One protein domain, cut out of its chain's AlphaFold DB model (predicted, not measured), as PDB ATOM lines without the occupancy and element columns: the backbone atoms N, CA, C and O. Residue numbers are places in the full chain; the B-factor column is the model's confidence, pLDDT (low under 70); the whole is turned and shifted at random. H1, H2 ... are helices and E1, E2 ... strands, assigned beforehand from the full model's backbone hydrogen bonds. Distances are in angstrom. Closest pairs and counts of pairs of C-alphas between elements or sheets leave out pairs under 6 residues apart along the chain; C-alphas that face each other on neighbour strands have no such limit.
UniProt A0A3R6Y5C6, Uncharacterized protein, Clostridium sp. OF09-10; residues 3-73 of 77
ATOM      1  N   ASN A   3     -29.926 -27.523  26.831       93.56
ATOM      2  CA  ASN A   3     -31.047 -27.319  25.911       93.56
ATOM      3  C   ASN A   3     -30.696 -26.212  24.906       93.56
ATOM      4  O   ASN A   3     -30.773 -25.023  25.214       93.56
ATOM      5  N   LYS A   4     -30.305 -26.633  23.701       92.62
ATOM      6  CA  LYS A   4     -29.840 -25.756  22.621       92.62
ATOM      7  C   LYS A   4     -30.939 -24.832  22.081       92.62
ATOM      8  O   LYS A   4     -30.663 -23.671  21.807       92.62
ATOM      9  N   GLU A   5     -32.168 -25.326  21.961       94.62
ATOM     10  CA  GLU A   5     -33.303 -24.531  21.470       94.62
ATOM     11  C   GLU A   5     -33.660 -23.416  22.450       94.62
ATOM     12  O   GLU A   5     -33.794 -22.261  22.053       94.62
ATOM     13  N   LEU A   6     -33.731 -23.748  23.744       94.00
ATOM     14  CA  LEU A   6     -33.971 -22.762  24.792       94.00
ATOM     15  C   LEU A   6     -32.862 -21.706  24.824       94.00
ATOM     16  O   LEU A   6     -33.158 -20.523  24.957       94.00
ATOM     17  N   PHE A   7     -31.602 -22.119  24.683       90.12
ATOM     18  CA  PHE A   7     -30.474 -21.193  24.659       90.12
ATOM     19  C   PHE A   7     -30.602 -20.162  23.531       90.12
ATOM     20  O   PHE A   7     -30.560 -18.967  23.804       90.12
ATOM     21  N   TYR A   8     -30.829 -20.598  22.288       91.56
ATOM     22  CA  TYR A   8     -30.964 -19.658  21.172       91.56
ATOM     23  C   TYR A   8     -32.217 -18.794  21.263       91.56
ATOM     24  O   TYR A   8     -32.137 -17.600  20.997       91.56
ATOM     25  N   ALA A   9     -33.341 -19.349  21.726       94.75
ATOM     26  CA  ALA A   9     -34.547 -18.559  21.958       94.75
ATOM     27  C   ALA A   9     -34.308 -17.436  22.983       94.75
ATOM     28  O   ALA A   9     -34.859 -16.342  22.851       94.75
ATOM     29  N   LEU A  10     -33.478 -17.684  24.002       92.12
ATOM     30  CA  LEU A  10     -33.066 -16.654  24.953       92.12
ATOM     31  C   LEU A  10     -32.112 -15.644  24.304       92.12
ATOM     32  O   LEU A  10     -32.305 -14.447  24.505       92.12
ATOM     33  N   CYS A  11     -31.132 -16.087  23.510       89.75
ATOM     34  CA  CYS A  11     -30.245 -15.177  22.782       89.75
ATOM     35  C   CYS A  11     -31.036 -14.202  21.902       89.75
ATOM     36  O   CYS A  11     -30.854 -12.994  22.032       89.75
ATOM     37  N   ASP A  12     -31.981 -14.707  21.110       91.62
ATOM     38  CA  ASP A  12     -32.840 -13.881  20.257       91.62
ATOM     39  C   ASP A  12     -33.697 -12.918  21.087       91.62
ATOM     40  O   ASP A  12     -33.769 -11.723  20.799       91.62
ATOM     41  N   LYS A  13     -34.311 -13.414  22.170       94.50
ATOM     42  CA  LYS A  13     -35.175 -12.613  23.048       94.50
ATOM     43  C   LYS A  13     -34.441 -11.444  23.707       94.50
ATOM     44  O   LYS A  13     -35.046 -10.394  23.915       94.50
ATOM     45  N   TYR A  14     -33.175 -11.633  24.075       89.38
ATOM     46  CA  TYR A  14     -32.371 -10.621  24.764       89.38
ATOM     47  C   TYR A  14     -31.401  -9.873  23.834       89.38
ATOM     48  O   TYR A  14     -30.617  -9.061  24.319       89.38
ATOM     49  N   GLY A  15     -31.460 -10.109  22.517       87.25
ATOM     50  CA  GLY A  15     -30.601  -9.436  21.537       87.25
ATOM     51  C   GLY A  15     -29.118  -9.792  21.676       87.25
ATOM     52  O   GLY A  15     -28.256  -8.953  21.429       87.25
ATOM     53  N   VAL A  16     -28.816 -11.015  22.114       87.56
ATOM     54  CA  VAL A  16     -27.443 -11.512  22.234       87.56
ATOM     55  C   VAL A  16     -26.966 -11.969  20.860       87.56
ATOM     56  O   VAL A  16     -27.417 -12.987  20.337       87.56
ATOM     57  N   GLU A  17     -26.033 -11.216  20.286       88.56
ATOM     58  CA  GLU A  17     -25.401 -11.549  19.012       88.56
ATOM     59  C   GLU A  17     -24.502 -12.789  19.162       88.56
ATOM     60  O   GLU A  17     -23.661 -12.872  20.059       88.56
ATOM     61  N   LEU A  18     -24.664 -13.757  18.258       87.56
ATOM     62  CA  LEU A  18     -23.789 -14.922  18.166       87.56
ATOM     63  C   LEU A  18     -22.656 -14.618  17.187       87.56
ATOM     64  O   LEU A  18     -22.900 -14.199  16.057       87.56
ATOM     65  N   SER A  19     -21.418 -14.874  17.600       85.81
ATOM     66  CA  SER A  19     -20.237 -14.700  16.757       85.81
ATOM     67  C   SER A  19     -19.408 -15.976  16.740       85.81
ATOM     68  O   SER A  19     -19.246 -16.637  17.761       85.81
ATOM     69  N   ASN A  20     -18.875 -16.314  15.570       88.50
ATOM     70  CA  ASN A  20     -17.893 -17.381  15.391       88.50
ATOM     71  C   ASN A  20     -16.442 -16.875  15.496       88.50
ATOM     72  O   ASN A  20     -15.516 -17.669  15.360       88.50
ATOM     73  N   GLN A  21     -16.241 -15.568  15.694       90.81
ATOM     74  CA  GLN A  21     -14.913 -14.949  15.784       90.81
ATOM     75  C   GLN A  21     -14.298 -15.073  17.179       90.81
ATOM     76  O   GLN A  21     -13.080 -15.015  17.313       90.81
ATOM     77  N   TYR A  22     -15.138 -15.224  18.200       87.44
ATOM     78  CA  TYR A  22     -14.728 -15.285  19.595       87.44
ATOM     79  C   TYR A  22     -15.089 -16.651  20.168       87.44
ATOM     80  O   TYR A  22     -16.202 -17.140  19.996       87.44
ATOM     81  N   ASP A  23     -14.136 -17.261  20.859       88.25
ATOM     82  CA  ASP A  23     -14.281 -18.527  21.575       88.25
ATOM     83  C   ASP A  23     -14.794 -18.337  23.014       88.25
ATOM     84  O   ASP A  23     -15.079 -19.312  23.711       88.25
ATOM     85  N   LYS A  24     -14.944 -17.081  23.450       87.81
ATOM     86  CA  LYS A  24     -15.355 -16.691  24.800       87.81
ATOM     87  C   LYS A  24     -16.525 -15.699  24.797       87.81
ATOM     88  O   LYS A  24     -16.750 -15.020  23.793       87.81
ATOM     89  N   PRO A  25     -17.262 -15.571  25.918       86.75
ATOM     90  CA  PRO A  25     -18.311 -14.567  26.060       86.75
ATOM     91  C   PRO A  25     -17.751 -13.141  25.979       86.75
ATOM     92  O   PRO A  25     -16.795 -12.794  26.675       86.75
ATOM     93  N   MET A  26     -18.391 -12.301  25.165       91.56
ATOM     94  CA  MET A  26     -17.984 -10.915  24.935       91.56
ATOM     95  C   MET A  26     -19.046  -9.938  25.443       91.56
ATOM     96  O   MET A  26     -20.245 -10.205  25.366       91.56
ATOM     97  N   LEU A  27     -18.600  -8.780  25.924       89.31
ATOM     98  CA  LEU A  27     -19.432  -7.643  26.290       89.31
ATOM     99  C   LEU A  27     -19.231  -6.496  25.307       89.31
ATOM    100  O   LEU A  27     -18.105  -6.160  24.942       89.31
ATOM    101  N   LYS A  28     -20.340  -5.853  24.943       88.25
ATOM    102  CA  LYS A  28     -20.353  -4.611  24.174       88.25
ATOM    103  C   LYS A  28     -20.571  -3.447  25.135       88.25
ATOM    104  O   LYS A  28     -21.674  -3.260  25.644       88.25
ATOM    105  N   THR A  29     -19.528  -2.672  25.403       84.75
ATOM    106  CA  THR A  29     -19.578  -1.508  26.298       84.75
ATOM    107  C   THR A  29     -19.116  -0.279  25.532       84.75
ATOM    108  O   THR A  29     -18.026  -0.276  24.978       84.75
ATOM    109  N   ASN A  30     -19.938   0.773  25.481       84.31
ATOM    110  CA  ASN A  30     -19.596   2.054  24.839       84.31
ATOM    111  C   ASN A  30     -19.091   1.940  23.382       84.31
ATOM    112  O   ASN A  30     -18.312   2.770  22.929       84.31
ATOM    113  N   GLY A  31     -19.548   0.924  22.643       84.38
ATOM    114  CA  GLY A  31     -19.136   0.672  21.256       84.38
ATOM    115  C   GLY A  31     -17.897  -0.215  21.104       84.38
ATOM    116  O   GLY A  31     -17.624  -0.660  19.993       84.38
ATOM    117  N   GLU A  32     -17.207  -0.543  22.195       89.12
ATOM    118  CA  GLU A  32     -16.091  -1.488  22.207       89.12
ATOM    119  C   GLU A  32     -16.564  -2.892  22.593       89.12
ATOM    120  O   GLU A  32     -17.456  -3.066  23.429       89.12
ATOM    121  N   ILE A  33     -15.954  -3.899  21.969       90.69
ATOM    122  CA  ILE A  33     -16.172  -5.311  22.280       90.69
ATOM    123  C   ILE A  33     -14.975  -5.787  23.101       90.69
ATOM    124  O   ILE A  33     -13.842  -5.734  22.626       90.69
ATOM    125  N   ARG A  34     -15.223  -6.266  24.321       93.06
ATOM    126  CA  ARG A  34     -14.193  -6.834  25.206       93.06
ATOM    127  C   ARG A  34     -14.649  -8.152  25.818       93.06
ATOM    128  O   ARG A  34     -15.839  -8.440  25.849       93.06
ATOM    129  N   GLU A  35     -13.706  -8.942  26.320       92.06
ATOM    130  CA  GLU A  35     -14.008 -10.186  27.038       92.06
ATOM    131  C   GLU A  35     -14.812  -9.889  28.320       92.06
ATOM    132  O   GLU A  35     -14.543  -8.902  29.021       92.06
ATOM    133  N   LEU A  36     -15.815 -10.727  28.604       89.12
ATOM    134  CA  LEU A  36     -16.520 -10.744  29.886       89.12
ATOM    135  C   LEU A  36     -15.559 -11.249  30.968       89.12
ATOM    136  O   LEU A  36     -15.079 -12.378  30.879       89.12
ATOM    137  N   VAL A  37     -15.312 -10.447  32.003       88.25
ATOM    138  CA  VAL A  37     -14.461 -10.849  33.130       88.25
ATOM    139  C   VAL A  37     -15.289 -11.120  34.380       88.25
ATOM    140  O   VAL A  37     -16.413 -10.648  34.528       88.25
ATOM    141  N   GLU A  38     -14.724 -11.874  35.317       83.38
ATOM    142  CA  GLU A  38     -15.416 -12.295  36.538       83.38
ATOM    143  C   GLU A  38     -15.947 -11.108  37.366       83.38
ATOM    144  O   GLU A  38     -17.057 -11.162  37.900       83.38
ATOM    145  N   GLN A  39     -15.201  -9.998  37.424       82.38
ATOM    146  CA  GLN A  39     -15.641  -8.768  38.092       82.38
ATOM    147  C   GLN A  39     -16.959  -8.212  37.533       82.38
ATOM    148  O   GLN A  39     -17.749  -7.667  38.308       82.38
ATOM    149  N   ASP A  40     -17.225  -8.375  36.233       83.25
ATOM    150  CA  ASP A  40     -18.467  -7.903  35.609       83.25
ATOM    151  C   ASP A  40     -19.687  -8.656  36.155       83.25
ATOM    152  O   ASP A  40     -20.768  -8.088  36.287       83.25
ATOM    153  N   VAL A  41     -19.508  -9.932  36.514       79.00
ATOM    154  CA  VAL A  41     -20.564 -10.791  37.067       79.00
ATOM    155  C   VAL A  41     -20.675 -10.618  38.580       79.00
ATOM    156  O   VAL A  41     -21.782 -10.530  39.115       79.00
ATOM    157  N   LYS A  42     -19.539 -10.499  39.280       74.19
ATOM    158  CA  LYS A  42     -19.498 -10.286  40.736       74.19
ATOM    159  C   LYS A  42     -20.240  -9.019  41.161       74.19
ATOM    160  O   LYS A  42     -20.870  -9.015  42.213       74.19
ATOM    161  N   GLY A  43     -20.215  -7.969  40.338       67.38
ATOM    162  CA  GLY A  43     -20.967  -6.738  40.594       67.38
ATOM    163  C   GLY A  43     -22.491  -6.868  40.454       67.38
ATOM    164  O   GLY A  43     -23.213  -6.033  40.994       67.38
ATOM    165  N   LEU A  44     -22.990  -7.893  39.751       71.81
ATOM    166  CA  LEU A  44     -24.427  -8.105  39.520       71.81
ATOM    167  C   LEU A  44     -25.105  -8.869  40.655       71.81
ATOM    168  O   LEU A  44     -26.310  -8.722  40.871       71.81
ATOM    169  N   LEU A  45     -24.350  -9.705  41.367       67.19
ATOM    170  CA  LEU A  45     -24.887 -10.453  42.491       67.19
ATOM    171  C   LEU A  45     -24.992  -9.529  43.708       67.19
ATOM    172  O   LEU A  45     -24.023  -8.843  44.047       67.19
ATOM    173  N   PRO A  46     -26.139  -9.503  44.407       64.56
ATOM    174  CA  PRO A  46     -26.216  -8.776  45.656       64.56
ATOM    175  C   PRO A  46     -25.171  -9.357  46.615       64.56
ATOM    176  O   PRO A  46     -25.190 -10.547  46.924       64.56
ATOM    177  N   GLN A  47     -24.286  -8.500  47.135       62.34
ATOM    178  CA  GLN A  47     -23.294  -8.846  48.175       62.34
ATOM    179  C   GLN A  47     -23.946  -9.325  49.483       62.34
ATOM    180  O   GLN A  47     -23.283  -9.672  50.460       62.34
ATOM    181  N   TYR A  48     -25.269  -9.285  49.517       61.16
ATOM    182  CA  TYR A  48     -26.086  -9.378  50.685       61.16
ATOM    183  C   TYR A  48     -27.249 -10.339  50.420       61.16
ATOM    184  O   TYR A  48     -28.063 -10.111  49.523       61.16
ATOM    185  N   GLN A  49     -27.339 -11.404  51.214       65.19
ATOM    186  CA  GLN A  49     -28.475 -12.321  51.188       65.19
ATOM    187  C   GLN A  49     -29.330 -12.092  52.432       65.19
ATOM    188  O   GLN A  49     -28.854 -12.195  53.564       65.19
ATOM    189  N   GLY A  50     -30.606 -11.768  52.215       63.41
ATOM    190  CA  GLY A  50     -31.583 -11.640  53.287       63.41
ATOM    191  C   GLY A  50     -32.283 -12.951  53.559       63.41
ATOM    192  O   GLY A  50     -32.950 -13.494  52.682       63.41
ATOM    193  N   THR A  51     -32.169 -13.436  54.791       66.31
ATOM    194  CA  THR A  51     -32.953 -14.578  55.257       66.31
ATOM    195  C   THR A  51     -34.068 -14.082  56.165       66.31
ATOM    196  O   THR A  51     -33.835 -13.328  57.114       66.31
ATOM    197  N   VAL A  52     -35.293 -14.515  55.872       71.31
ATOM    198  CA  VAL A  52     -36.460 -14.307  56.729       71.31
ATOM    199  C   VAL A  52     -36.779 -15.635  57.395       71.31
ATOM    200  O   VAL A  52     -37.008 -16.633  56.715       71.31
ATOM    201  N   SER A  53     -36.782 -15.655  58.724       72.00
ATOM    202  CA  SER A  53     -37.162 -16.835  59.501       72.00
ATOM    203  C   SER A  53     -38.421 -16.563  60.315       72.00
ATOM    204  O   SER A  53     -38.593 -15.488  60.902       72.00
ATOM    205  N   TYR A  54     -39.305 -17.559  60.339       73.19
ATOM    206  CA  TYR A  54     -40.526 -17.555  61.130       73.19
ATOM    207  C   TYR A  54     -40.313 -18.440  62.350       73.19
ATOM    208  O   TYR A  54     -40.079 -19.640  62.222       73.19
ATOM    209  N   GLN A  55     -40.402 -17.849  63.537       72.69
ATOM    210  CA  GLN A  55     -40.370 -18.597  64.785       72.69
ATOM    211  C   GLN A  55     -41.774 -18.585  65.394       72.69
ATOM    212  O   GLN A  55     -42.286 -17.522  65.750       72.69
ATOM    213  N   ASN A  56     -42.398 -19.762  65.483       70.56
ATOM    214  CA  ASN A  56     -43.694 -19.948  66.132       70.56
ATOM    215  C   ASN A  56     -43.473 -20.460  67.558       70.56
ATOM    216  O   ASN A  56     -42.970 -21.566  67.738       70.56
ATOM    217  N   ASN A  57     -43.859 -19.661  68.554       70.56
ATOM    218  CA  ASN A  57     -43.978 -20.114  69.937       70.56
ATOM    219  C   ASN A  57     -45.445 -19.998  70.360       70.56
ATOM    220  O   ASN A  57     -45.900 -18.910  70.715       70.56
ATOM    221  N   CYS A  58     -46.158 -21.129  70.299       56.62
ATOM    222  CA  CYS A  58     -47.434 -21.413  70.970       56.62
ATOM    223  C   CYS A  58     -48.362 -20.189  71.154       56.62
ATOM    224  O   CYS A  58     -48.717 -19.874  72.286       56.62
ATOM    225  N   ASN A  59     -48.734 -19.530  70.040       64.06
ATOM    226  CA  ASN A  59     -49.666 -18.383  69.877       64.06
ATOM    227  C   ASN A  59     -49.036 -17.027  69.504       64.06
ATOM    228  O   ASN A  59     -49.767 -16.061  69.296       64.06
ATOM    229  N   THR A  60     -47.713 -16.933  69.345       55.81
ATOM    230  CA  THR A  60     -47.056 -15.724  68.809       55.81
ATOM    231  C   THR A  60     -46.104 -16.060  67.665       55.81
ATOM    232  O   THR A  60     -45.308 -16.997  67.749       55.81
ATOM    233  N   TYR A  61     -46.186 -15.284  66.579       63.47
ATOM    234  CA  TYR A  61     -45.258 -15.354  65.453       63.47
ATOM    235  C   TYR A  61     -44.233 -14.227  65.567       63.47
ATOM    236  O   TYR A  61     -44.585 -13.050  65.651       63.47
ATOM    237  N   LYS A  62     -42.947 -14.582  65.556       71.19
ATOM    238  CA  LYS A  62     -41.855 -13.610  65.483       71.19
ATOM    239  C   LYS A  62     -41.164 -13.744  64.134       71.19
ATOM    240  O   LYS A  62     -40.623 -14.803  63.819       71.19
ATOM    241  N   ILE A  63     -41.185 -12.664  63.358       70.75
ATOM    242  CA  ILE A  63     -40.427 -12.552  62.112       70.75
ATOM    243  C   ILE A  63     -39.037 -12.038  62.476       70.75
ATOM    244  O   ILE A  63     -38.904 -11.007  63.136       70.75
ATOM    245  N   LYS A  64     -38.000 -12.774  62.081       74.62
ATOM    246  CA  LYS A  64     -36.609 -12.333  62.202       74.62
ATOM    247  C   LYS A  64     -36.020 -12.202  60.808       74.62
ATOM    248  O   LYS A  64     -35.939 -13.191  60.079       74.62
ATOM    249  N   THR A  65     -35.588 -10.994  60.483       69.44
ATOM    250  CA  THR A  65     -34.818 -10.708  59.273       69.44
ATOM    251  C   THR A  65     -33.354 -10.619  59.668       69.44
ATOM    252  O   THR A  65     -33.004  -9.812  60.530       69.44
ATOM    253  N   SER A  66     -32.505 -11.461  59.084       73.00
ATOM    254  CA  SER A  66     -31.064 -11.422  59.330       73.00
ATOM    255  C   SER A  66     -30.316 -11.036  58.079       73.00
ATOM    256  O   SER A  66     -30.624 -11.532  56.991       73.00
ATOM    257  N   TYR A  67     -29.305 -10.199  58.306       63.06
ATOM    258  CA  TYR A  67     -28.437  -9.680  57.284       63.06
ATOM    259  C   TYR A  67     -27.043 -10.326  57.325       63.06
ATOM    260  O   TYR A  67     -26.265 -10.035  58.222       63.06
ATOM    261  N   MET A  68     -26.735 -11.193  56.342       59.97
ATOM    262  CA  MET A  68     -25.400 -11.757  56.116       59.97
ATOM    263  C   MET A  68     -24.749 -11.240  54.826       59.97
ATOM    264  O   MET A  68     -25.354 -11.240  53.751       59.97
ATOM    265  N   TYR A  69     -23.489 -10.817  54.955       59.66
ATOM    266  CA  TYR A  69     -22.599 -10.573  53.824       59.66
ATOM    267  C   TYR A  69     -22.233 -11.927  53.216       59.66
ATOM    268  O   TYR A  69     -21.776 -12.808  53.946       59.66
ATOM    269  N   ALA A  70     -22.454 -12.115  51.917       58.91
ATOM    270  CA  ALA A  70     -21.982 -13.315  51.241       58.91
ATOM    271  C   ALA A  70     -20.443 -13.235  51.167       58.91
ATOM    272  O   ALA A  70     -19.931 -12.298  50.550       58.91
ATOM    273  N   PRO A  71     -19.687 -14.145  51.813       56.25
ATOM    274  CA  PRO A  71     -18.230 -14.154  51.707       56.25
ATOM    275  C   PRO A  71     -17.823 -14.269  50.237       56.25
ATOM    276  O   PRO A  71     -18.463 -15.014  49.491       56.25
ATOM    277  N   GLN A  72     -16.759 -13.570  49.821       54.97
ATOM    278  CA  GLN A  72     -16.313 -13.566  48.419       54.97
ATOM    279  C   GLN A  72     -16.061 -14.987  47.870       54.97
ATOM    280  O   GLN A  72     -16.286 -15.231  46.690       54.97
ATOM    281  N   GLU A  73     -15.696 -15.930  48.744       53.25
ATOM    282  CA  GLU A  73     -15.464 -17.358  48.464       53.25
ATOM    283  C   GLU A  73     -16.724 -18.151  48.049       53.25
ATOM    284  O   GLU A  73     -16.617 -19.258  47.535       53.25
TER     285      GLU A  73
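AT A GLANCE: This is residues 3 to 73 of the 77 residues of an uncharacterized protein of Clostridium sp. OF09-10 (UniProt A0A3R6Y5C6). From its first residue, the printed part is an open string of small parts: helix H1 at one end, joined by a long loop to a small hairpin of E1 and E2, then short helix H2, then a long two-stranded hairpin, E3 and E4, that makes a thin arm to the other end. The tip of that arm, residues 56 to 61, sticks out, and so do residues 9 to 15. The 71 printed residues hold two named helices and four named strands, in the order H1, E1, E2, H2, E3, E4, with two antiparallel sheets of two strands; the class is mixed, helices and strands. The whole is extended, with a radius of gyration of the C-alphas of 20.7 A, and a rod spanning 64 by 29 by 22 A.

IN THESE COORDINATES: H1 is residues 4 to 14, 15.5 A long, with C-alpha 4 at (-29.840, -25.756, 22.621). E1 is residues 26 to 29 and E2 residues 32 to 35. H2 is residues 38 to 42. E3, residues 48 to 57, is 28.4 A long, and E4, residues 60 to 69, is 29.1 A long, ending with C-alpha 69 at (-22.599, -10.573, 53.824).

HOW THE PARTS SIT: H1 is apart from E2, H2, E3 and E4. E1 and E2 form an antiparallel hairpin at 145 degrees, with N 27 and O 34 within hydrogen-bond range at 2.8 A. H2 is apart from E1 and E4. E3 and E4 form an antiparallel hairpin at 160 degrees, with N 53 and O 64 at 2.9 A and N 62 and O 55 at 3.0 A, both within hydrogen-bond range. In H1 and H2, every O i to N i+4 pair is within hydrogen-bond range.

THE WHOLE: The two C-alphas farthest apart, those of Gln 21 and Asn 59, are 64.4 A apart. The printed part has no cut. The link from H1 to E1, 11 residues, is long; the other links are tight. The mean pLDDT of the printed part is 78.4, and 20 residues are under 70, among them residues 45 to 51 and 67 to 73.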